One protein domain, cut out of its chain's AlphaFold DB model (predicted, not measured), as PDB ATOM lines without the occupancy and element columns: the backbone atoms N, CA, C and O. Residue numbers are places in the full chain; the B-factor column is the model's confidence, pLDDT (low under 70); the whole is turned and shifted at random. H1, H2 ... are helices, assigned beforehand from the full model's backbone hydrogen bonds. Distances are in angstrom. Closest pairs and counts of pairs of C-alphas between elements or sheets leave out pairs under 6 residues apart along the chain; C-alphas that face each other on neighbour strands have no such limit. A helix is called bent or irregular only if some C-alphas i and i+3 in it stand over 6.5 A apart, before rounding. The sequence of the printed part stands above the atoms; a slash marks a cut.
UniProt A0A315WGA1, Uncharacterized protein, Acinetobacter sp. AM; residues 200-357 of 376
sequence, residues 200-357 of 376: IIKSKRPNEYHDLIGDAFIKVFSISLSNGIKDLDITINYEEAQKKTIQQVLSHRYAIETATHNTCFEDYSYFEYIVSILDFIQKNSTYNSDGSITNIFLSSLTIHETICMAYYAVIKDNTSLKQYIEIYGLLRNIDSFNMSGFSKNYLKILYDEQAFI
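AT A GLANCE: This is residues 200 to 357 of the 376 residues of an uncharacterized protein of Acinetobacter sp. AM (UniProt A0A315WGA1). Helix H5 is the core, crossed by two longer helices, H1 and H2, that pack on it and on each other, while H6 folds back at its far end. H3 and H4 lie side by side, running opposite ways, on one side of this core, the short helices H7, H8 and H9 cluster on another, and residues 200 to 214, a long stretch with no named element, have their C-alphas 14 to 32 A from the mean of all C-alphas. The printed part has 158 residues with nine named helices, H1 to H9 in chain order, and no named strand; the class is all helix, and the helix packing is mostly crossed. The whole is compact, with a radius of gyration of the C-alphas of 16.2 A, and spans 52 by 41 by 27 A.

HOW THE PARTS SIT: Residues 200 to 201 pair antiparallel with residues 212 to 213. H1, residues 215 to 229, and H2, residues 239 to 261, form a helical hairpin; they touch, closest at the C-alphas of Leu 225 and Leu 250, 6.1 A apart, at a steep tilt of 45 degrees. H3, residues 270 to 283, and H4, residues 292 to 299, are close but not clearly touching, at a shallow tilt of 10 degrees, opposite ways, with the C-alphas of Ile 281 and Ile 293 closest, 7.7 A apart. H5, residues 303 to 315, touches H1 at a steep tilt of 53 degrees, the closest C-alphas being Ser 222 and Cys 308, 5.5 A apart. With residues 311 to 315 alone H5 touches H2, closest at the C-alphas of Ser 251 and Ile 315, 5.1 A apart. H6, residues 319 to 327, forms a helical hairpin with H5, and touches H3 with the C-alphas of Val 275 and Leu 321 closest, 5.9 A apart. H7, residues 332 to 336, is irregular, but only just: C-alphas 332 and 335 are 6.9 A apart. H8, residues 344 to 350, touches H2, closest at the C-alphas of Lys 243 and Leu 350, 5.9 A apart. H9, residues 353 to 356, touches H6, closest at the C-alphas of Glu 326 and Ala 355, 3.9 A apart, and H7, closest at those of Arg 332 and Phe 356, 4.0 A apart. Every O i to N i+4 pair is within hydrogen-bond range in H2, H3, H4, H6 and H8, against 10 of 11 in H1, 8 of 9 in H5 and 0 of 1 in H7, where 0 of 2 O i to N i+3 pairs are; H9 is too short for an i+4 pair.

IN THESE COORDINATES: H1 begins at C-alpha 215, (187.774, 175.415, 194.615), and is 21.4 A long from first to last C-alpha. H2 is 32.9 A, H3 20.2 A and H5 18.3 A long. H9 ends at C-alpha 356, (170.026, 186.194, 185.739).

THE WHOLE: The C-alphas of Asn 207 and Thr 286 are the two farthest apart, 52.5 A. The printed part has no cut, and no link between helices is long. Confidence is low, with pLDDT under 70, at residues 233 to 237, 288 to 291 and 335 to 341; the mean of the printed part is 88.4.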
ATOM      1  N   ILE A 200     186.853 167.681 199.482       96.44
ATOM      2  CA  ILE A 200     188.128 167.042 199.155       96.44
ATOM      3  C   ILE A 200     187.973 165.839 198.222       96.44
ATOM      4  O   ILE A 200     187.199 164.922 198.478       96.44
ATOM      5  N   ILE A 201     188.751 165.838 197.138       96.19
ATOM      6  CA  ILE A 201     189.004 164.659 196.306       96.19
ATOM      7  C   ILE A 201     190.386 164.146 196.689       96.19
ATOM      8  O   ILE A 201     191.393 164.836 196.506       96.19
ATOM      9  N   LYS A 202     190.428 162.923 197.219       94.19
ATOM     10  CA  LYS A 202     191.679 162.275 197.607       94.19
ATOM     11  C   LYS A 202     192.486 161.863 196.385       94.19
ATOM     12  O   LYS A 202     191.966 161.237 195.460       94.19
ATOM     13  N   SER A 203     193.773 162.188 196.397       91.75
ATOM     14  CA  SER A 203     194.691 161.758 195.350       91.75
ATOM     15  C   SER A 203     194.812 160.233 195.335       91.75
ATOM     16  O   SER A 203     195.105 159.604 196.352       91.75
ATOM     17  N   LYS A 204     194.652 159.621 194.153       89.75
ATOM     18  CA  LYS A 204     194.895 158.177 193.958       89.75
ATOM     19  C   LYS A 204     196.378 157.811 194.121       89.75
ATOM     20  O   LYS A 204     196.700 156.641 194.298       89.75
ATOM     21  N   ARG A 205     197.276 158.801 194.047       89.50
ATOM     22  CA  ARG A 205     198.727 158.665 194.241       89.50
ATOM     23  C   ARG A 205     199.212 159.771 195.184       89.50
ATOM     24  O   ARG A 205     199.755 160.775 194.718       89.50
ATOM     25  N   PRO A 206     199.022 159.615 196.504       87.31
ATOM     26  CA  PRO A 206     199.290 160.677 197.480       87.31
ATOM     27  C   PRO A 206     200.767 161.095 197.551       87.31
ATOM     28  O   PRO A 206     201.070 162.194 198.001       87.31
ATOM     29  N   ASN A 207     201.685 160.247 197.075       90.12
ATOM     30  CA  ASN A 207     203.116 160.553 197.012       90.12
ATOM     31  C   ASN A 207     203.508 161.406 195.788       90.12
ATOM     32  O   ASN A 207     204.609 161.942 195.760       90.12
ATOM     33  N   GLU A 208     202.639 161.510 194.777       89.00
ATOM     34  CA  GLU A 208     202.904 162.228 193.517       89.00
ATOM     35  C   GLU A 208     202.037 163.483 193.368       89.00
ATOM     36  O   GLU A 208     202.476 164.474 192.788       89.00
ATOM     37  N   TYR A 209     200.811 163.453 193.894       89.12
ATOM     38  CA  TYR A 209     199.843 164.535 193.737       89.12
ATOM     39  C   TYR A 209     199.139 164.842 195.052       89.12
ATOM     40  O   TYR A 209     198.762 163.930 195.791       89.12
ATOM     41  N   HIS A 210     198.911 166.132 195.296       90.50
ATOM     42  CA  HIS A 210     198.123 166.617 196.421       90.50
ATOM     43  C   HIS A 210     196.626 166.360 196.223       90.50
ATOM     44  O   HIS A 210     196.136 166.262 195.097       90.50
ATOM     45  N   ASP A 211     195.904 166.285 197.339       95.12
ATOM     46  CA  ASP A 211     194.445 166.259 197.339       95.12
ATOM     47  C   ASP A 211     193.884 167.548 196.713       95.12
ATOM     48  O   ASP A 211     194.432 168.639 196.903       95.12
ATOM     49  N   LEU A 212     192.772 167.435 195.987       95.44
ATOM     50  CA  LEU A 212     192.076 168.597 195.434       95.44
ATOM     51  C   LEU A 212     191.055 169.080 196.456       95.44
ATOM     52  O   LEU A 212     190.148 168.333 196.816       95.44
ATOM     53  N   ILE A 213     191.212 170.319 196.917       94.88
ATOM     54  CA  ILE A 213     190.445 170.873 198.035       94.88
ATOM     55  C   ILE A 213     189.674 172.121 197.586       94.88
ATOM     56  O   ILE A 213     190.177 172.909 196.782       94.88
ATOM     57  N   GLY A 214     188.458 172.305 198.107       94.44
ATOM     58  CA  GLY A 214     187.645 173.511 197.931       94.44
ATOM     59  C   GLY A 214     187.384 173.863 196.473       94.44
ATOM     60  O   GLY A 214     186.678 173.148 195.767       94.44
ATOM     61  N   ASP A 215     187.968 174.959 195.995       93.62
ATOM     62  CA  ASP A 215     187.774 175.415 194.615       93.62
ATOM     63  C   ASP A 215     188.262 174.382 193.588       93.62
ATOM     64  O   ASP A 215     187.611 174.162 192.570       93.62
ATOM     65  N   ALA A 216     189.359 173.671 193.873       94.69
ATOM     66  CA  ALA A 216     189.851 172.620 192.983       94.69
ATOM     67  C   ALA A 216     188.871 171.437 192.896       94.69
ATOM     68  O   ALA A 216     188.661 170.900 191.809       94.69
ATOM     69  N   PHE A 217     188.230 171.073 194.013       96.12
ATOM     70  CA  PHE A 217     187.148 170.084 194.039       96.12
ATOM     71  C   PHE A 217     185.983 170.541 193.157       96.12
ATOM     72  O   PHE A 217     185.557 169.836 192.243       96.12
ATOM     73  N   ILE A 218     185.487 171.752 193.412       96.00
ATOM     74  CA  ILE A 218     184.308 172.312 192.742       96.00
ATOM     75  C   ILE A 218     184.556 172.462 191.235       96.00
ATOM     76  O   ILE A 218     183.678 172.159 190.427       96.00
ATOM     77  N   LYS A 219     185.775 172.840 190.836       94.81
ATOM     78  CA  LYS A 219     186.194 172.911 189.431       94.81
ATOM     79  C   LYS A 219     186.040 171.582 188.706       94.81
ATOM     80  O   LYS A 219     185.447 171.580 187.630       94.81
ATOM     81  N   VAL A 220     186.502 170.473 189.290       94.75
ATOM     82  CA  VAL A 220     186.375 169.131 188.688       94.75
ATOM     83  C   VAL A 220     184.911 168.810 188.385       94.75
ATOM     84  O   VAL A 220     184.574 168.490 187.244       94.75
ATOM     85  N   PHE A 221     184.030 168.991 189.373       95.19
ATOM     86  CA  PHE A 221     182.599 168.749 189.199       95.19
ATOM     87  C   PHE A 221     181.971 169.699 188.174       95.19
ATOM     88  O   PHE A 221     181.255 169.245 187.286       95.19
ATOM     89  N   SER A 222     182.258 171.002 188.248       93.94
ATOM     90  CA  SER A 222     181.683 171.989 187.324       93.94
ATOM     91  C   SER A 222     182.058 171.699 185.866       93.94
ATOM     92  O   SER A 222     181.183 171.677 185.004       93.94
ATOM     93  N   ILE A 223     183.333 171.393 185.597       92.50
ATOM     94  CA  ILE A 223     183.836 171.088 184.255       92.50
ATOM     95  C   ILE A 223     183.198 169.808 183.729       92.50
ATOM     96  O   ILE A 223     182.732 169.777 182.589       92.50
ATOM     97  N   SER A 224     183.156 168.759 184.550       93.00
ATOM     98  CA  SER A 224     182.588 167.479 184.134       93.00
ATOM     99  C   SER A 224     181.091 167.582 183.823       93.00
ATOM    100  O   SER A 224     180.641 167.110 182.776       93.00
ATOM    101  N   LEU A 225     180.327 168.268 184.679       93.56
ATOM    102  CA  LEU A 225     178.896 168.498 184.471       93.56
ATOM    103  C   LEU A 225     178.629 169.327 183.211       93.56
ATOM    104  O   LEU A 225     177.799 168.931 182.394       93.56
ATOM    105  N   SER A 226     179.362 170.427 183.011       92.06
ATOM    106  CA  SER A 226     179.222 171.262 181.813       92.06
ATOM    107  C   SER A 226     179.573 170.498 180.533       92.06
ATOM    108  O   SER A 226     178.801 170.516 179.577       92.06
ATOM    109  N   ASN A 227     180.677 169.748 180.526       90.31
ATOM    110  CA  ASN A 227     181.048 168.916 179.380       90.31
ATOM    111  C   ASN A 227     180.006 167.832 179.080       90.31
ATOM    112  O   ASN A 227     179.803 167.495 177.918       90.31
ATOM    113  N   GLY A 228     179.329 167.307 180.105       87.56
ATOM    114  CA  GLY A 228     178.284 166.301 179.939       87.56
ATOM    115  C   GLY A 228     177.099 166.770 179.094       87.56
ATOM    116  O   GLY A 228     176.490 165.947 178.418       87.56
ATOM    117  N   ILE A 229     176.795 168.070 179.107       88.38
ATOM    118  CA  ILE A 229     175.659 168.654 178.378       88.38
ATOM    119  C   ILE A 229     176.069 169.445 177.131       88.38
ATOM    120  O   ILE A 229     175.196 169.827 176.363       88.38
ATOM    121  N   LYS A 230     177.368 169.676 176.907       85.25
ATOM    122  CA  LYS A 230     177.899 170.538 175.837       85.25
ATOM    123  C   LYS A 230     177.397 170.184 174.434       85.25
ATOM    124  O   LYS A 230     177.099 171.084 173.656       85.25
ATOM    125  N   ASP A 231     177.343 168.893 174.128       79.06
ATOM    126  CA  ASP A 231     177.035 168.382 172.788       79.06
ATOM    127  C   ASP A 231     175.603 167.823 172.708       79.06
ATOM    128  O   ASP A 231     175.275 167.033 171.823       79.06
ATOM    129  N   LEU A 232     174.742 168.199 173.661       82.62
ATOM    130  CA  LEU A 232     173.350 167.771 173.667       82.62
ATOM    131  C   LEU A 232     172.604 168.466 172.520       82.62
ATOM    132  O   LEU A 232     172.420 169.686 172.554       82.62
ATOM    133  N   ASP A 233     172.167 167.696 171.522       69.62
ATOM    134  CA  ASP A 233     171.323 168.195 170.434       69.62
ATOM    135  C   ASP A 233     169.898 168.429 170.956       69.62
ATOM    136  O   ASP A 233     169.086 167.510 171.094       69.62
ATOM    137  N   ILE A 234     169.609 169.677 171.326       66.50
ATOM    138  CA  ILE A 234     168.292 170.090 171.810       66.50
ATOM    139  C   ILE A 234     167.430 170.502 170.609       66.50
ATOM    140  O   ILE A 234     167.101 171.670 170.424       66.50
ATOM    141  N   THR A 235     167.045 169.534 169.781       62.12
ATOM    142  CA  THR A 235     166.083 169.738 168.678       62.12
ATOM    143  C   THR A 235     164.623 169.522 169.109       62.12
ATOM    144  O   THR A 235     163.699 169.628 168.303       62.12
ATOM    145  N   ILE A 236     164.384 169.182 170.381       63.38
ATOM    146  CA  ILE A 236     163.056 168.832 170.903       63.38
ATOM    147  C   ILE A 236     162.208 170.104 171.058       63.38
ATOM    148  O   ILE A 236     162.537 170.961 171.869       63.38
ATOM    149  N   ASN A 237     161.078 170.206 170.355       64.19
ATOM    150  CA  ASN A 237     160.199 171.395 170.330       64.19
ATOM    151  C   ASN A 237     159.425 171.703 171.637       64.19
ATOM    152  O   ASN A 237     158.558 172.573 171.641       64.19
ATOM    153  N   TYR A 238     159.707 171.010 172.744       74.62
ATOM    154  CA  TYR A 238     158.963 171.140 174.002       74.62
ATOM    155  C   TYR A 238     159.899 171.395 175.183       74.62
ATOM    156  O   TYR A 238     160.664 170.511 175.567       74.62
ATOM    157  N   GLU A 239     159.794 172.580 175.786       80.00
ATOM    158  CA  GLU A 239     160.666 173.073 176.865       80.00
ATOM    159  C   GLU A 239     160.770 172.105 178.060       80.00
ATOM    160  O   GLU A 239     161.868 171.789 178.512       80.00
ATOM    161  N   GLU A 240     159.650 171.538 178.516       83.62
ATOM    162  CA  GLU A 240     159.631 170.552 179.610       83.62
ATOM    163  C   GLU A 240     160.416 169.272 179.281       83.62
ATOM    164  O   GLU A 240     161.139 168.724 180.117       83.62
ATOM    165  N   ALA A 241     160.341 168.804 178.032       84.88
ATOM    166  CA  ALA A 241     161.111 167.646 177.593       84.88
ATOM    167  C   ALA A 241     162.616 167.965 177.524       84.88
ATOM    168  O   ALA A 241     163.442 167.107 177.852       84.88
ATOM    169  N   GLN A 242     162.980 169.202 177.167       86.50
ATOM    170  CA  GLN A 242     164.370 169.665 177.201       86.50
ATOM    171  C   GLN A 242     164.906 169.692 178.638       86.50
ATOM    172  O   GLN A 242     165.947 169.089 178.903       86.50
ATOM    173  N   LYS A 243     164.168 170.305 179.580       89.75
ATOM    174  CA  LYS A 243     164.529 170.360 181.009       89.75
ATOM    175  C   LYS A 243     164.781 168.964 181.576       89.75
ATOM    176  O   LYS A 243     165.830 168.721 182.173       89.75
ATOM    177  N   LYS A 244     163.873 168.021 181.307       90.38
ATOM    178  CA  LYS A 244     163.999 166.628 181.757       90.38
ATOM    179  C   LYS A 244     165.209 165.911 181.151       90.38
ATOM    180  O   LYS A 244     165.899 165.180 181.857       90.38
ATOM    181  N   THR A 245     165.492 166.131 179.866       90.69
ATOM    182  CA  THR A 245     166.662 165.533 179.197       90.69
ATOM    183  C   THR A 245     167.961 166.060 179.807       90.69
ATOM    184  O   THR A 245     168.845 165.279 180.158       90.69
ATOM    185  N   ILE A 246     168.058 167.379 180.006       91.44
ATOM    186  CA  ILE A 246     169.218 168.014 180.641       91.44
ATOM    187  C   ILE A 246     169.402 167.479 182.067       91.44
ATOM    188  O   ILE A 246     170.509 167.086 182.434       91.44
ATOM    189  N   GLN A 247     168.323 167.393 182.853       94.12
ATOM    190  CA  GLN A 247     168.352 166.832 184.204       94.12
ATOM    191  C   GLN A 247     168.884 165.393 184.212       94.12
ATOM    192  O   GLN A 247     169.777 165.081 184.993       94.12
ATOM    193  N   GLN A 248     168.389 164.519 183.329       93.12
ATOM    194  CA  GLN A 248     168.839 163.125 183.253       93.12
ATOM    195  C   GLN A 248     170.339 163.010 182.959       93.12
ATOM    196  O   GLN A 248     171.038 162.229 183.610       93.12
ATOM    197  N   VAL A 249     170.845 163.806 182.013       93.56
ATOM    198  CA  VAL A 249     172.269 163.813 181.651       93.56
ATOM    199  C   VAL A 249     173.129 164.347 182.792       93.56
ATOM    200  O   VAL A 249     174.150 163.736 183.119       93.56
ATOM    201  N   LEU A 250     172.705 165.434 183.442       95.19
ATOM    202  CA  LEU A 250     173.392 165.979 184.614       95.19
ATOM    203  C   LEU A 250     173.425 164.970 185.765       95.19
ATOM    204  O   LEU A 250     174.490 164.742 186.332       95.19
ATOM    205  N   SER A 251     172.304 164.317 186.075       96.25
ATOM    206  CA  SER A 251     172.227 163.311 187.140       96.25
ATOM    207  C   SER A 251     173.110 162.098 186.848       96.25
ATOM    208  O   SER A 251     173.818 161.622 187.735       96.25
ATOM    209  N   HIS A 252     173.133 161.627 185.598       95.38
ATOM    210  CA  HIS A 252     174.020 160.541 185.186       95.38
ATOM    211  C   HIS A 252     175.497 160.936 185.305       95.38
ATOM    212  O   HIS A 252     176.304 160.188 185.859       95.38
ATOM    213  N   ARG A 253     175.857 162.138 184.838       94.75
ATOM    214  CA  ARG A 253     177.226 162.655 184.928       94.75
ATOM    215  C   ARG A 253     177.667 162.843 186.377       94.75
ATOM    216  O   ARG A 253     178.774 162.445 186.726       94.75
ATOM    217  N   TYR A 254     176.793 163.379 187.223       96.50
ATOM    218  CA  TYR A 254     177.040 163.539 188.653       96.50
ATOM    219  C   TYR A 254     177.311 162.200 189.348       96.50
ATOM    220  O   TYR A 254     178.249 162.091 190.138       96.50
ATOM    221  N   ALA A 255     176.539 161.162 189.011       96.44
ATOM    222  CA  ALA A 255     176.743 159.816 189.537       96.44
ATOM    223  C   ALA A 255     178.098 159.222 189.109       96.44
ATOM    224  O   ALA A 255     178.790 158.628 189.936       96.44
ATOM    225  N   ILE A 256     178.511 159.425 187.850       94.88
ATOM    226  CA  ILE A 256     179.834 158.999 187.359       94.88
ATOM    227  C   ILE A 256     180.956 159.703 188.125       94.88
ATOM    228  O   ILE A 256     181.895 159.042 188.571       94.88
ATOM    229  N   GLU A 257     180.876 161.024 188.286       94.50
ATOM    230  CA  GLU A 257     181.905 161.796 188.996       94.50
ATOM    231  C   GLU A 257     182.016 161.388 190.462       94.50
ATOM    232  O   GLU A 257     183.121 161.154 190.960       94.50
ATOM    233  N   THR A 258     180.868 161.209 191.114       95.06
ATOM    234  CA  THR A 258     180.785 160.740 192.498       95.06
ATOM    235  C   THR A 258     181.438 159.369 192.653       95.06
ATOM    236  O   THR A 258     182.264 159.175 193.542       95.06
ATOM    237  N   ALA A 259     181.134 158.422 191.760       95.19
ATOM    238  CA  ALA A 259     181.729 157.087 191.786       95.19
ATOM    239  C   ALA A 259     183.237 157.105 191.474       95.19
ATOM    240  O   ALA A 259     184.008 156.350 192.061       95.19
ATOM    241  N   THR A 260     183.675 157.984 190.568       94.44
ATOM    242  CA  THR A 260     185.079 158.086 190.136       94.44
ATOM    243  C   THR A 260     185.997 158.592 191.246       94.44
ATOM    244  O   THR A 260     187.153 158.149 191.343       94.44
ATOM    245  N   HIS A 261     185.483 159.511 192.064       93.38
ATOM    246  CA  HIS A 261     186.221 160.191 193.126       93.38
ATOM    247  C   HIS A 261     185.855 159.716 194.539       93.38
ATOM    248  O   HIS A 261     186.534 160.097 195.489       93.38
ATOM    249  N   ASN A 262     184.833 158.864 194.676       94.00
ATOM    250  CA  ASN A 262     184.292 158.380 195.949       94.00
ATOM    251  C   ASN A 262     183.966 159.524 196.927       94.00
ATOM    252  O   ASN A 262     184.335 159.486 198.100       94.00
ATOM    253  N   THR A 263     183.339 160.580 196.411       94.31
ATOM    254  CA  THR A 263     182.934 161.758 197.183       94.31
ATOM    255  C   THR A 263     181.833 162.513 196.447       94.31
ATOM    256  O   THR A 263     181.804 162.520 195.216       94.31
ATOM    257  N   CYS A 264     180.932 163.147 197.189       94.25
ATOM    258  CA  CYS A 264     179.847 163.964 196.655       94.25
ATOM    259  C   CYS A 264     179.623 165.224 197.504       94.25
ATOM    260  O   CYS A 264     180.215 165.388 198.571       94.25
ATOM    261  N   PHE A 265     178.778 166.146 197.039       94.88
ATOM    262  CA  PHE A 265     178.457 167.371 197.782       94.88
ATOM    263  C   PHE A 265     177.693 167.099 199.088       94.88
ATOM    264  O   PHE A 265     177.807 167.860 200.054       94.88
ATOM    265  N   GLU A 266     176.918 166.018 199.119       94.00
ATOM    266  CA  GLU A 266     176.052 165.607 200.220       94.00
ATOM    267  C   GLU A 266     176.855 165.151 201.436       94.00
ATOM    268  O   GLU A 266     176.458 165.467 202.559       94.00
ATOM    269  N   ASP A 267     178.025 164.536 201.222       92.38
ATOM    270  CA  ASP A 267     178.959 164.131 202.286       92.38
ATOM    271  C   ASP A 267     179.343 165.313 203.195       92.38
ATOM    272  O   ASP A 267     179.630 165.142 204.379       92.38
ATOM    273  N   TYR A 268     179.308 166.533 202.650       93.12
ATOM    274  CA  TYR A 268     179.640 167.777 203.352       93.12
ATOM    275  C   TYR A 268     178.408 168.643 203.648       93.12
ATOM    276  O   TYR A 268     178.525 169.709 204.267       93.12
ATOM    277  N   SER A 269     177.228 168.208 203.189       93.62
ATOM    278  CA  SER A 269     175.969 168.961 203.222       93.62
ATOM    279  C   SER A 269     176.140 170.397 202.710       93.62
ATOM    280  O   SER A 269     175.611 171.345 203.292       93.62
ATOM    281  N   TYR A 270     176.948 170.578 201.659       96.12
ATOM    282  CA  TYR A 270     177.415 171.903 201.248       96.12
ATOM    283  C   TYR A 270     176.279 172.785 200.718       96.12
ATOM    284  O   TYR A 270     176.040 173.881 201.229       96.12
ATOM    285  N   PHE A 271     175.536 172.284 199.729       96.06
ATOM    286  CA  PHE A 271     174.427 173.027 199.136       96.06
ATOM    287  C   PHE A 271     173.205 173.106 200.057       96.06
ATOM    288  O   PHE A 271     172.524 174.125 200.055       96.06
ATOM    289  N   GLU A 272     172.981 172.113 200.924       95.12
ATOM    290  CA  GLU A 272     171.941 172.192 201.967       95.12
ATOM    291  C   GLU A 272     172.237 173.308 202.981       95.12
ATOM    292  O   GLU A 272     171.344 174.028 203.441       95.12
ATOM    293  N   TYR A 273     173.516 173.515 203.299       96.81
ATOM    294  CA  TYR A 273     173.930 174.633 204.135       96.81
ATOM    295  C   TYR A 273     173.759 175.981 203.416       96.81
ATOM    296  O   TYR A 273     173.308 176.945 204.030       96.81
ATOM    297  N   ILE A 274     174.021 176.049 202.105       96.44
ATOM    298  CA  ILE A 274     173.696 177.233 201.291       96.44
ATOM    299  C   ILE A 274     172.191 177.539 201.330       96.44
ATOM    300  O   ILE A 274     171.821 178.692 201.546       96.44
ATOM    301  N   VAL A 275     171.325 176.529 201.197       95.94
ATOM    302  CA  VAL A 275     169.868 176.702 201.345       95.94
ATOM    303  C   VAL A 275     169.525 177.264 202.724       95.94
ATOM    304  O   VAL A 275     168.733 178.195 202.818       95.94
ATOM    305  N   SER A 276     170.170 176.773 203.784       96.00
ATOM    306  CA  SER A 276     169.963 177.277 205.150       96.00
ATOM    307  C   SER A 276     170.352 178.758 205.299       96.00
ATOM    308  O   SER A 276     169.666 179.511 205.990       96.00
ATOM    309  N   ILE A 277     171.422 179.202 204.629       96.06
ATOM    310  CA  ILE A 277     171.821 180.620 204.595       96.06
ATOM    311  C   ILE A 277     170.784 181.456 203.837       96.06
ATOM    312  O   ILE A 277     170.389 182.522 204.306       96.06
ATOM    313  N   LEU A 278     170.329 180.980 202.678       93.75
ATOM    314  CA  LEU A 278     169.338 181.678 201.856       93.75
ATOM    315  C   LEU A 278     167.974 181.774 202.557       93.75
ATOM    316  O   LEU A 278     167.325 182.816 202.489       93.75
ATOM    317  N   ASP A 279     167.580 180.737 203.296       93.69
ATOM    318  CA  ASP A 279     166.397 180.742 204.159       93.69
ATOM    319  C   ASP A 279     166.537 181.752 205.309       93.69
ATOM    320  O   ASP A 279     165.619 182.535 205.564       93.69
ATOM    321  N   PHE A 280     167.708 181.819 205.955       93.38
ATOM    322  CA  PHE A 280     167.995 182.847 206.959       93.38
ATOM    323  C   PHE A 280     167.880 184.266 206.383       93.38
ATOM    324  O   PHE A 280     167.272 185.134 207.014       93.38
ATOM    325  N   ILE A 281     168.408 184.501 205.177       91.50
ATOM    326  CA  ILE A 281     168.286 185.788 204.476       91.50
ATOM    327  C   ILE A 281     166.815 186.092 204.159       91.50
ATOM    328  O   ILE A 281     166.355 187.199 204.430       91.50
ATOM    329  N   GLN A 282     166.054 185.116 203.651       88.75
ATOM    330  CA  GLN A 282     164.640 185.288 203.297       88.75
ATOM    331  C   GLN A 282     163.786 185.663 204.511       88.75
ATOM    332  O   GLN A 282     162.993 186.606 204.448       88.75
ATOM    333  N   LYS A 283     163.968 184.949 205.627       90.00
ATOM    334  CA  LYS A 283     163.258 185.202 206.891       90.00
ATOM    335  C   LYS A 283     163.550 186.583 207.475       90.00
ATOM    336  O   LYS A 283     162.722 187.113 208.204       90.00
ATOM    337  N   ASN A 284     164.696 187.167 207.133       87.75
ATOM    338  CA  ASN A 284     165.149 188.476 207.602       87.75
ATOM    339  C   ASN A 284     165.204 189.514 206.464       87.75
ATOM    340  O   ASN A 284     165.971 190.478 206.519       87.75
ATOM    341  N   SER A 285     164.381 189.327 205.427       80.31
ATOM    342  CA  SER A 285     164.338 190.180 204.232       80.31
ATOM    343  C   SER A 285     164.012 191.649 204.522       80.31
ATOM    344  O   SER A 285     164.399 192.508 203.733       80.31
ATOM    345  N   THR A 286     163.406 191.967 205.671       78.69
ATOM    346  CA  THR A 286     163.162 193.345 206.138       78.69
ATOM    347  C   THR A 286     164.441 194.187 206.197       78.69
ATOM    348  O   THR A 286     164.397 195.387 205.946       78.69
ATOM    349  N   TYR A 287     165.596 193.570 206.468       73.38
ATOM    350  CA  TYR A 287     166.890 194.262 206.504       73.38
ATOM    351  C   TYR A 287     167.589 194.321 205.131       73.38
ATOM    352  O   TYR A 287     168.667 194.908 205.015       73.38
ATOM    353  N   ASN A 288     166.995 193.731 204.084       66.00
ATOM    354  CA  ASN A 288     167.521 193.677 202.716       66.00
ATOM    355  C   ASN A 288     166.928 194.770 201.819       66.00
ATOM    356  O   ASN A 288     166.433 194.487 200.730       66.00
ATOM    357  N   SER A 289     166.984 196.021 202.272       61.59
ATOM    358  CA  SER A 289     166.333 197.156 201.601       61.59
ATOM    359  C   SER A 289     166.842 197.418 200.173       61.59
ATOM    360  O   SER A 289     166.081 197.886 199.329       61.59
ATOM    361  N   ASP A 290     168.098 197.066 199.867       64.75
ATOM    362  CA  ASP A 290     168.759 197.516 198.629       64.75
ATOM    363  C   ASP A 290     169.301 196.361 197.761       64.75
ATOM    364  O   ASP A 290     169.988 196.595 196.766       64.75
ATOM    365  N   GLY A 291     169.071 195.103 198.157       69.69
ATOM    366  CA  GLY A 291     169.746 193.936 197.570       69.69
ATOM    367  C   GLY A 291     171.214 193.778 198.005       69.69
ATOM    368  O   GLY A 291     171.913 192.880 197.529       69.69
ATOM    369  N   SER A 292     171.690 194.619 198.930       78.25
ATOM    370  CA  SER A 292     173.050 194.591 199.486       78.25
ATOM    371  C   SER A 292     173.395 193.246 200.125       78.25
ATOM    372  O   SER A 292     174.494 192.737 199.911       78.25
ATOM    373  N   ILE A 293     172.455 192.616 200.835       84.69
ATOM    374  CA  ILE A 293     172.681 191.305 201.465       84.69
ATOM    375  C   ILE A 293     172.868 190.226 200.399       84.69
ATOM    376  O   ILE A 293     173.788 189.415 200.477       84.69
ATOM    377  N   THR A 294     172.040 190.256 199.357       85.25
ATOM    378  CA  THR A 294     172.163 189.339 198.224       85.25
ATOM    379  C   THR A 294     173.488 189.532 197.486       85.25
ATOM    380  O   THR A 294     174.086 188.558 197.037       85.25
ATOM    381  N   ASN A 295     173.981 190.769 197.372       85.38
ATOM    382  CA  ASN A 295     175.300 191.057 196.803       85.38
ATOM    383  C   ASN A 295     176.443 190.515 197.671       85.38
ATOM    384  O   ASN A 295     177.381 189.948 197.119       85.38
ATOM    385  N   ILE A 296     176.353 190.649 198.998       89.88
ATOM    386  CA  ILE A 296     177.327 190.076 199.943       89.88
ATOM    387  C   ILE A 296     177.348 188.549 199.829       89.88
ATOM    388  O   ILE A 296     178.412 187.940 199.761       89.88
ATOM    389  N   PHE A 297     176.176 187.915 199.779       91.94
ATOM    390  CA  PHE A 297     176.102 186.470 199.594       91.94
ATOM    391  C   PHE A 297     176.698 186.057 198.243       91.94
ATOM    392  O   PHE A 297     177.536 185.161 198.188       91.94
ATOM    393  N   LEU A 298     176.332 186.737 197.155       89.44
ATOM    394  CA  LEU A 298     176.829 186.409 195.822       89.44
ATOM    395  C   LEU A 298     178.343 186.621 195.688       89.44
ATOM    396  O   LEU A 298     179.002 185.828 195.025       89.44
ATOM    397  N   SER A 299     178.912 187.652 196.323       88.69
ATOM    398  CA  SER A 299     180.364 187.874 196.322       88.69
ATOM    399  C   SER A 299     181.131 186.806 197.105       88.69
ATOM    400  O   SER A 299     182.324 186.622 196.868       88.69
ATOM    401  N   SER A 300     180.457 186.075 197.999       90.94
ATOM    402  CA  SER A 300     181.037 184.937 198.718       90.94
ATOM    403  C   SER A 300     181.100 183.641 197.895       90.94
ATOM    404  O   SER A 300     181.710 182.668 198.344       90.94
ATOM    405  N   LEU A 301     180.474 183.607 196.711       91.94
ATOM    406  CA  LEU A 301     180.451 182.446 195.821       91.94
ATOM    407  C   LEU A 301     181.432 182.618 194.662       91.94
ATOM    408  O   LEU A 301     181.440 183.637 193.967       91.94
ATOM    409  N   THR A 302     182.214 181.578 194.382       91.75
ATOM    410  CA  THR A 302     182.957 181.488 193.121       91.75
ATOM    411  C   THR A 302     182.025 181.160 191.952       91.75
ATOM    412  O   THR A 302     180.914 180.653 192.113       91.75
ATOM    413  N   ILE A 303     182.488 181.403 190.724       90.44
ATOM    414  CA  ILE A 303     181.696 181.101 189.525       90.44
ATOM    415  C   ILE A 303     181.432 179.593 189.396       90.44
ATOM    416  O   ILE A 303     180.317 179.189 189.067       90.44
ATOM    417  N   HIS A 304     182.427 178.756 189.702       92.25
ATOM    418  CA  HIS A 304     182.260 177.305 189.665       92.25
ATOM    419  C   HIS A 304     181.290 176.812 190.747       92.25
ATOM    420  O   HIS A 304     180.488 175.923 190.465       92.25
ATOM    421  N   GLU A 305     181.290 177.420 191.942       94.69
ATOM    422  CA  GLU A 305     180.264 177.149 192.959       94.69
ATOM    423  C   GLU A 305     178.873 177.497 192.451       94.69
ATOM    424  O   GLU A 305     177.964 176.688 192.599       94.69
ATOM    425  N   THR A 306     178.706 178.660 191.819       94.25
ATOM    426  CA  THR A 306     177.418 179.098 191.272       94.25
ATOM    427  C   THR A 306     176.903 178.135 190.198       94.25
ATOM    428  O   THR A 306     175.729 177.767 190.212       94.25
ATOM    429  N   ILE A 307     177.778 177.667 189.300       93.25
ATOM    430  CA  ILE A 307     177.428 176.668 188.279       93.25
ATOM    431  C   ILE A 307     177.041 175.336 188.934       93.25
ATOM    432  O   ILE A 307     175.987 174.780 188.623       93.25
ATOM    433  N   CYS A 308     177.860 174.829 189.863       95.38
ATOM    434  CA  CYS A 308     177.564 173.586 190.573       95.38
ATOM    435  C   CYS A 308     176.279 173.682 191.395       95.38
ATOM    436  O   CYS A 308     175.509 172.733 191.384       95.38
ATOM    437  N   MET A 309     176.012 174.814 192.047       96.44
ATOM    438  CA  MET A 309     174.775 175.077 192.784       96.44
ATOM    439  C   MET A 309     173.561 174.995 191.855       96.44
ATOM    440  O   MET A 309     172.589 174.305 192.164       96.44
ATOM    441  N   ALA A 310     173.640 175.647 190.690       95.56
ATOM    442  CA  ALA A 310     172.569 175.646 189.701       95.56
ATOM    443  C   ALA A 310     172.298 174.243 189.138       95.56
ATOM    444  O   ALA A 310     171.143 173.845 188.991       95.56
ATOM    445  N   TYR A 311     173.340 173.464 188.846       95.38
ATOM    446  CA  TYR A 311     173.157 172.083 188.399       95.38
ATOM    447  C   TYR A 311     172.696 171.164 189.528       95.38
ATOM    448  O   TYR A 311     171.829 170.329 189.296       95.38
ATOM    449  N   TYR A 312     173.213 171.328 190.746       96.88
ATOM    450  CA  TYR A 312     172.835 170.517 191.905       96.88
ATOM    451  C   TYR A 312     171.342 170.642 192.217       96.88
ATOM    452  O   TYR A 312     170.683 169.624 192.422       96.88
ATOM    453  N   ALA A 313     170.789 171.859 192.169       96.94
ATOM    454  CA  ALA A 313     169.358 172.072 192.374       96.94
ATOM    455  C   ALA A 313     168.501 171.276 191.375       96.94
ATOM    456  O   ALA A 313     167.495 170.691 191.758       96.94
ATOM    457  N   VAL A 314     168.936 171.186 190.112       95.94
ATOM    458  CA  VAL A 314     168.248 170.413 189.064       95.94
ATOM    459  C   VAL A 314     168.455 168.906 189.246       95.94
ATOM    460  O   VAL A 314     167.500 168.138 189.172       95.94
ATOM    461  N   ILE A 315     169.686 168.469 189.526       95.62
ATOM    462  CA  ILE A 315     170.039 167.055 189.748       95.62
ATOM    463  C   ILE A 315     169.213 166.454 190.891       95.62
ATOM    464  O   ILE A 315     168.768 165.310 190.796       95.62
ATOM    465  N   LYS A 316     169.028 167.218 191.971       94.56
ATOM    466  CA  LYS A 316     168.316 166.788 193.180       94.56
ATOM    467  C   LYS A 316     166.846 167.150 193.221       94.56
ATOM    468  O   LYS A 316     166.193 166.788 194.193       94.56
ATOM    469  N   ASP A 317     166.348 167.840 192.201       91.94
ATOM    470  CA  ASP A 317     164.991 168.382 192.193       91.94
ATOM    471  C   ASP A 317     164.707 169.220 193.460       91.94
ATOM    472  O   ASP A 317     163.661 169.129 194.100       91.94
ATOM    473  N   ASN A 318     165.703 170.009 193.886       91.56
ATOM    474  CA  ASN A 318     165.621 170.825 195.092       91.56
ATOM    475  C   ASN A 318     164.852 172.118 194.783       91.56
ATOM    476  O   ASN A 318     165.432 173.131 194.375       91.56
ATOM    477  N   THR A 319     163.536 172.071 194.995       92.56
ATOM    478  CA  THR A 319     162.612 173.182 194.728       92.56
ATOM    479  C   THR A 319     162.999 174.459 195.465       92.56
ATOM    480  O   THR A 319     162.956 175.537 194.878       92.56
ATOM    481  N   SER A 320     163.417 174.357 196.731       92.19
ATOM    482  CA  SER A 320     163.794 175.520 197.540       92.19
ATOM    483  C   SER A 320     165.026 176.218 196.977       92.19
ATOM    484  O   SER A 320     165.012 177.431 196.777       92.19
ATOM    485  N   LEU A 321     166.082 175.460 196.668       94.56
ATOM    486  CA  LEU A 321     167.296 176.024 196.084       94.56
ATOM    487  C   LEU A 321     167.010 176.651 194.719       94.56
ATOM    488  O   LEU A 321     167.476 177.759 194.456       94.56
ATOM    489  N   LYS A 322     166.203 175.987 193.881       94.50
ATOM    490  CA  LYS A 322     165.779 176.533 192.587       94.50
ATOM    491  C   LYS A 322     165.063 177.877 192.757       94.50
ATOM    492  O   LYS A 322     165.459 178.862 192.138       94.50
ATOM    493  N   GLN A 323     164.080 177.932 193.654       93.25
ATOM    494  CA  GLN A 323     163.316 179.143 193.936       93.25
ATOM    495  C   GLN A 323     164.215 180.279 194.444       93.25
ATOM    496  O   GLN A 323     164.079 181.418 194.006       93.25
ATOM    497  N   TYR A 324     165.169 179.996 195.338       93.00
ATOM    498  CA  TYR A 324     166.095 181.023 195.817       93.00
ATOM    499  C   TYR A 324     167.048 181.522 194.729       93.00
ATOM    500  O   TYR A 324     167.350 182.715 194.699       93.00
ATOM    501  N   ILE A 325     167.505 180.648 193.828       93.56
ATOM    502  CA  ILE A 325     168.319 181.049 192.675       93.56
ATOM    503  C   ILE A 325     167.571 182.080 191.819       93.56
ATOM    504  O   ILE A 325     168.175 183.075 191.411       93.56
ATOM    505  N   GLU A 326     166.272 181.870 191.602       92.44
ATOM    506  CA  GLU A 326     165.399 182.754 190.821       92.44
ATOM    507  C   GLU A 326     165.062 184.052 191.565       92.44
ATOM    508  O   GLU A 326     165.250 185.130 191.009       92.44
ATOM    509  N   ILE A 327     164.641 183.976 192.834       88.81
ATOM    510  CA  ILE A 327     164.271 185.148 193.653       88.81
ATOM    511  C   ILE A 327     165.447 186.116 193.811       88.81
ATOM    512  O   ILE A 327     165.277 187.334 193.735       88.81
ATOM    513  N   TYR A 328     166.645 185.587 194.059       88.69
ATOM    514  CA  TYR A 328     167.820 186.396 194.368       88.69
ATOM    515  C   TYR A 328     168.712 186.693 193.165       88.69
ATOM    516  O   TYR A 328     169.724 187.392 193.311       88.69
ATOM    517  N   GLY A 329     168.365 186.173 191.987       90.31
ATOM    518  CA  GLY A 329     169.144 186.393 190.779       90.31
ATOM    519  C   GLY A 329     170.586 185.915 190.915       90.31
ATOM    520  O   GLY A 329     171.519 186.671 190.622       90.31
ATOM    521  N   LEU A 330     170.787 184.707 191.456       91.75
ATOM    522  CA  LEU A 330     172.120 184.207 191.827       91.75
ATOM    523  C   LEU A 330     172.998 183.861 190.612       91.75
ATOM    524  O   LEU A 330     174.210 183.724 190.750       91.75
ATOM    525  N   LEU A 331     172.422 183.765 189.411       91.50
ATOM    526  CA  LEU A 331     173.130 183.445 188.166       91.50
ATOM    527  C   LEU A 331     173.546 184.693 187.370       91.50
ATOM    528  O   LEU A 331     174.102 184.566 186.278       91.50
ATOM    529  N   ARG A 332     173.320 185.905 187.896       87.00
ATOM    530  CA  ARG A 332     173.618 187.163 187.183       87.00
ATOM    531  C   ARG A 332     175.096 187.368 186.831       87.00
ATOM    532  O   ARG A 332     175.407 188.023 185.846       87.00
ATOM    533  N   ASN A 333     176.012 186.773 187.596       83.25
ATOM    534  CA  ASN A 333     177.457 186.913 187.373       83.25
ATOM    535  C   ASN A 333     178.021 185.927 186.334       83.25
ATOM    536  O   ASN A 333     179.223 185.919 186.090       83.25
ATOM    537  N   ILE A 334     177.182 185.085 185.725       82.06
ATOM    538  CA  ILE A 334     177.631 184.043 184.792       82.06
ATOM    539  C   ILE A 334     177.999 184.612 183.411       82.06
ATOM    540  O   ILE A 334     178.789 184.000 182.697       82.06
ATOM    541  N   ASP A 335     177.481 185.785 183.030       68.94
ATOM    542  CA  ASP A 335     177.701 186.365 181.693       68.94
ATOM    543  C   ASP A 335     179.164 186.686 181.370       68.94
ATOM    544  O   ASP A 335     179.555 186.672 180.206       68.94
ATOM    545  N   SER A 336     179.986 186.958 182.383       63.22
ATOM    546  CA  SER A 336     181.408 187.267 182.199       63.22
ATOM    547  C   SER A 336     182.295 186.024 182.107       63.22
ATOM    548  O   SER A 336     183.496 186.148 181.853       63.22
ATOM    549  N   PHE A 337     181.739 184.826 182.307       67.38
ATOM    550  CA  PHE A 337     182.511 183.595 182.403       67.38
ATOM    551  C   PHE A 337     182.496 182.798 181.101       67.38
ATOM    552  O   PHE A 337     181.448 182.359 180.629       67.38
ATOM    553  N   ASN A 338     183.686 182.553 180.554       62.47
ATOM    554  CA  ASN A 338     183.870 181.708 179.383       62.47
ATOM    555  C   ASN A 338     184.748 180.506 179.755       62.47
ATOM    556  O   ASN A 338     185.921 180.664 180.090       62.47
ATOM    557  N   MET A 339     184.175 179.304 179.707       68.12
ATOM    558  CA  MET A 339     184.866 178.041 179.967       68.12
ATOM    559  C   MET A 339     184.534 177.053 178.852       68.12
ATOM    560  O   MET A 339     183.381 176.940 178.437       68.12
ATOM    561  N   SER A 340     185.539 176.310 178.381       60.09
ATOM    562  CA  SER A 340     185.327 175.262 177.378       60.09
ATOM    563  C   SER A 340     184.280 174.261 177.868       60.09
ATOM    564  O   SER A 340     184.406 173.706 178.956       60.09
ATOM    565  N   GLY A 341     183.238 174.061 177.062       61.22
ATOM    566  CA  GLY A 341     182.136 173.151 177.368       61.22
ATOM    567  C   GLY A 341     181.027 173.716 178.246       61.22
ATOM    568  O   GLY A 341     179.994 173.075 178.388       61.22
ATOM    569  N   PHE A 342     181.179 174.932 178.767       76.06
ATOM    570  CA  PHE A 342     180.087 175.646 179.413       76.06
ATOM    571  C   PHE A 342     179.296 176.464 178.389       76.06
ATOM    572  O   PHE A 342     179.866 177.214 177.600       76.06
ATOM    573  N   SER A 343     177.969 176.356 178.434       76.06
ATOM    574  CA  SER A 343     177.072 177.237 177.689       76.06
ATOM    575  C   SER A 343     175.951 177.721 178.599       76.06
ATOM    576  O   SER A 343     175.178 176.926 179.143       76.06
ATOM    577  N   LYS A 344     175.835 179.049 178.730       79.31
ATOM    578  CA  LYS A 344     174.767 179.711 179.495       79.31
ATOM    579  C   LYS A 344     173.375 179.343 178.967       79.31
ATOM    580  O   LYS A 344     172.413 179.388 179.728       79.31
ATOM    581  N   ASN A 345     173.255 178.944 177.698       84.06
ATOM    582  CA  ASN A 345     171.972 178.584 177.096       84.06
ATOM    583  C   ASN A 345     171.292 177.430 177.842       84.06
ATOM    584  O   ASN A 345     170.091 177.499 178.068       84.06
ATOM    585  N   TYR A 346     172.050 176.435 178.316       86.88
ATOM    586  CA  TYR A 346     171.470 175.347 179.109       86.88
ATOM    587  C   TYR A 346     170.906 175.847 180.442       86.88
ATOM    588  O   TYR A 346     169.822 175.438 180.837       86.88
ATOM    589  N   LEU A 347     171.587 176.780 181.119       89.06
ATOM    590  CA  LEU A 347     171.055 177.384 182.345       89.06
ATOM    591  C   LEU A 347     169.807 178.233 182.072       89.06
ATOM    592  O   LEU A 347     168.883 178.196 182.875       89.06
ATOM    593  N   LYS A 348     169.749 178.947 180.939       88.69
ATOM    594  CA  LYS A 348     168.559 179.714 180.523       88.69
ATOM    595  C   LYS A 348     167.348 178.835 180.193       88.69
ATOM    596  O   LYS A 348     166.232 179.326 180.248       88.69
ATOM    597  N   ILE A 349     167.558 177.568 179.833       88.94
ATOM    598  CA  ILE A 349     166.468 176.593 179.653       88.94
ATOM    599  C   ILE A 349     165.972 176.084 181.015       88.94
ATOM    600  O   ILE A 349     164.800 175.770 181.173       88.94
ATOM    601  N   LEU A 350     166.864 175.971 182.004       90.69
ATOM    602  CA  LEU A 350     166.558 175.386 183.313       90.69
ATOM    603  C   LEU A 350     165.908 176.370 184.300       90.69
ATOM    604  O   LEU A 350     165.163 175.929 185.180       90.69
ATOM    605  N   TYR A 351     166.201 177.662 184.156       93.25
ATOM    606  CA  TYR A 351     165.823 178.720 185.091       93.25
ATOM    607  C   TYR A 351     165.153 179.893 184.392       93.25
ATOM    608  O   TYR A 351     165.528 180.256 183.275       93.25
ATOM    609  N   ASP A 352     164.246 180.542 185.114       91.62
ATOM    610  CA  ASP A 352     163.588 181.760 184.660       91.62
ATOM    611  C   ASP A 352     164.570 182.935 184.518       91.62
ATOM    612  O   ASP A 352     165.637 182.987 185.139       91.62
ATOM    613  N   GLU A 353     164.179 183.948 183.738       88.94
ATOM    614  CA  GLU A 353     164.998 185.141 183.485       88.94
ATOM    615  C   GLU A 353     165.415 185.865 184.781       88.94
ATOM    616  O   GLU A 353     166.516 186.414 184.859       88.94
ATOM    617  N   GLN A 354     164.581 185.798 185.829       88.81
ATOM    618  CA  GLN A 354     164.856 186.401 187.141       88.81
ATOM    619  C   GLN A 354     166.147 185.874 187.776       88.81
ATOM    620  O   GLN A 354     166.864 186.641 188.413       88.81
ATOM    621  N   ALA A 355     166.519 184.613 187.519       90.25
ATOM    622  CA  ALA A 355     167.765 184.040 188.020       90.25
ATOM    623  C   ALA A 355     169.016 184.787 187.518       90.25
ATOM    624  O   ALA A 355     170.074 184.707 188.143       90.25
ATOM    625  N   PHE A 356     168.910 185.523 186.408       89.75
ATOM    626  CA  PHE A 356     170.026 186.194 185.739       89.75
ATOM    627  C   PHE A 356     170.047 187.714 185.928       89.75
ATOM    628  O   PHE A 356     170.965 188.366 185.430       89.75
ATOM    629  N   ILE A 357     169.075 188.292 186.631       85.25
ATOM    630  CA  ILE A 357     168.957 189.742 186.827       85.25
ATOM    631  C   ILE A 357     169.078 190.043 188.323       85.25
ATOM    632  O   ILE A 357     168.734 189.219 189.161       85.25
TER     633      ILE A 357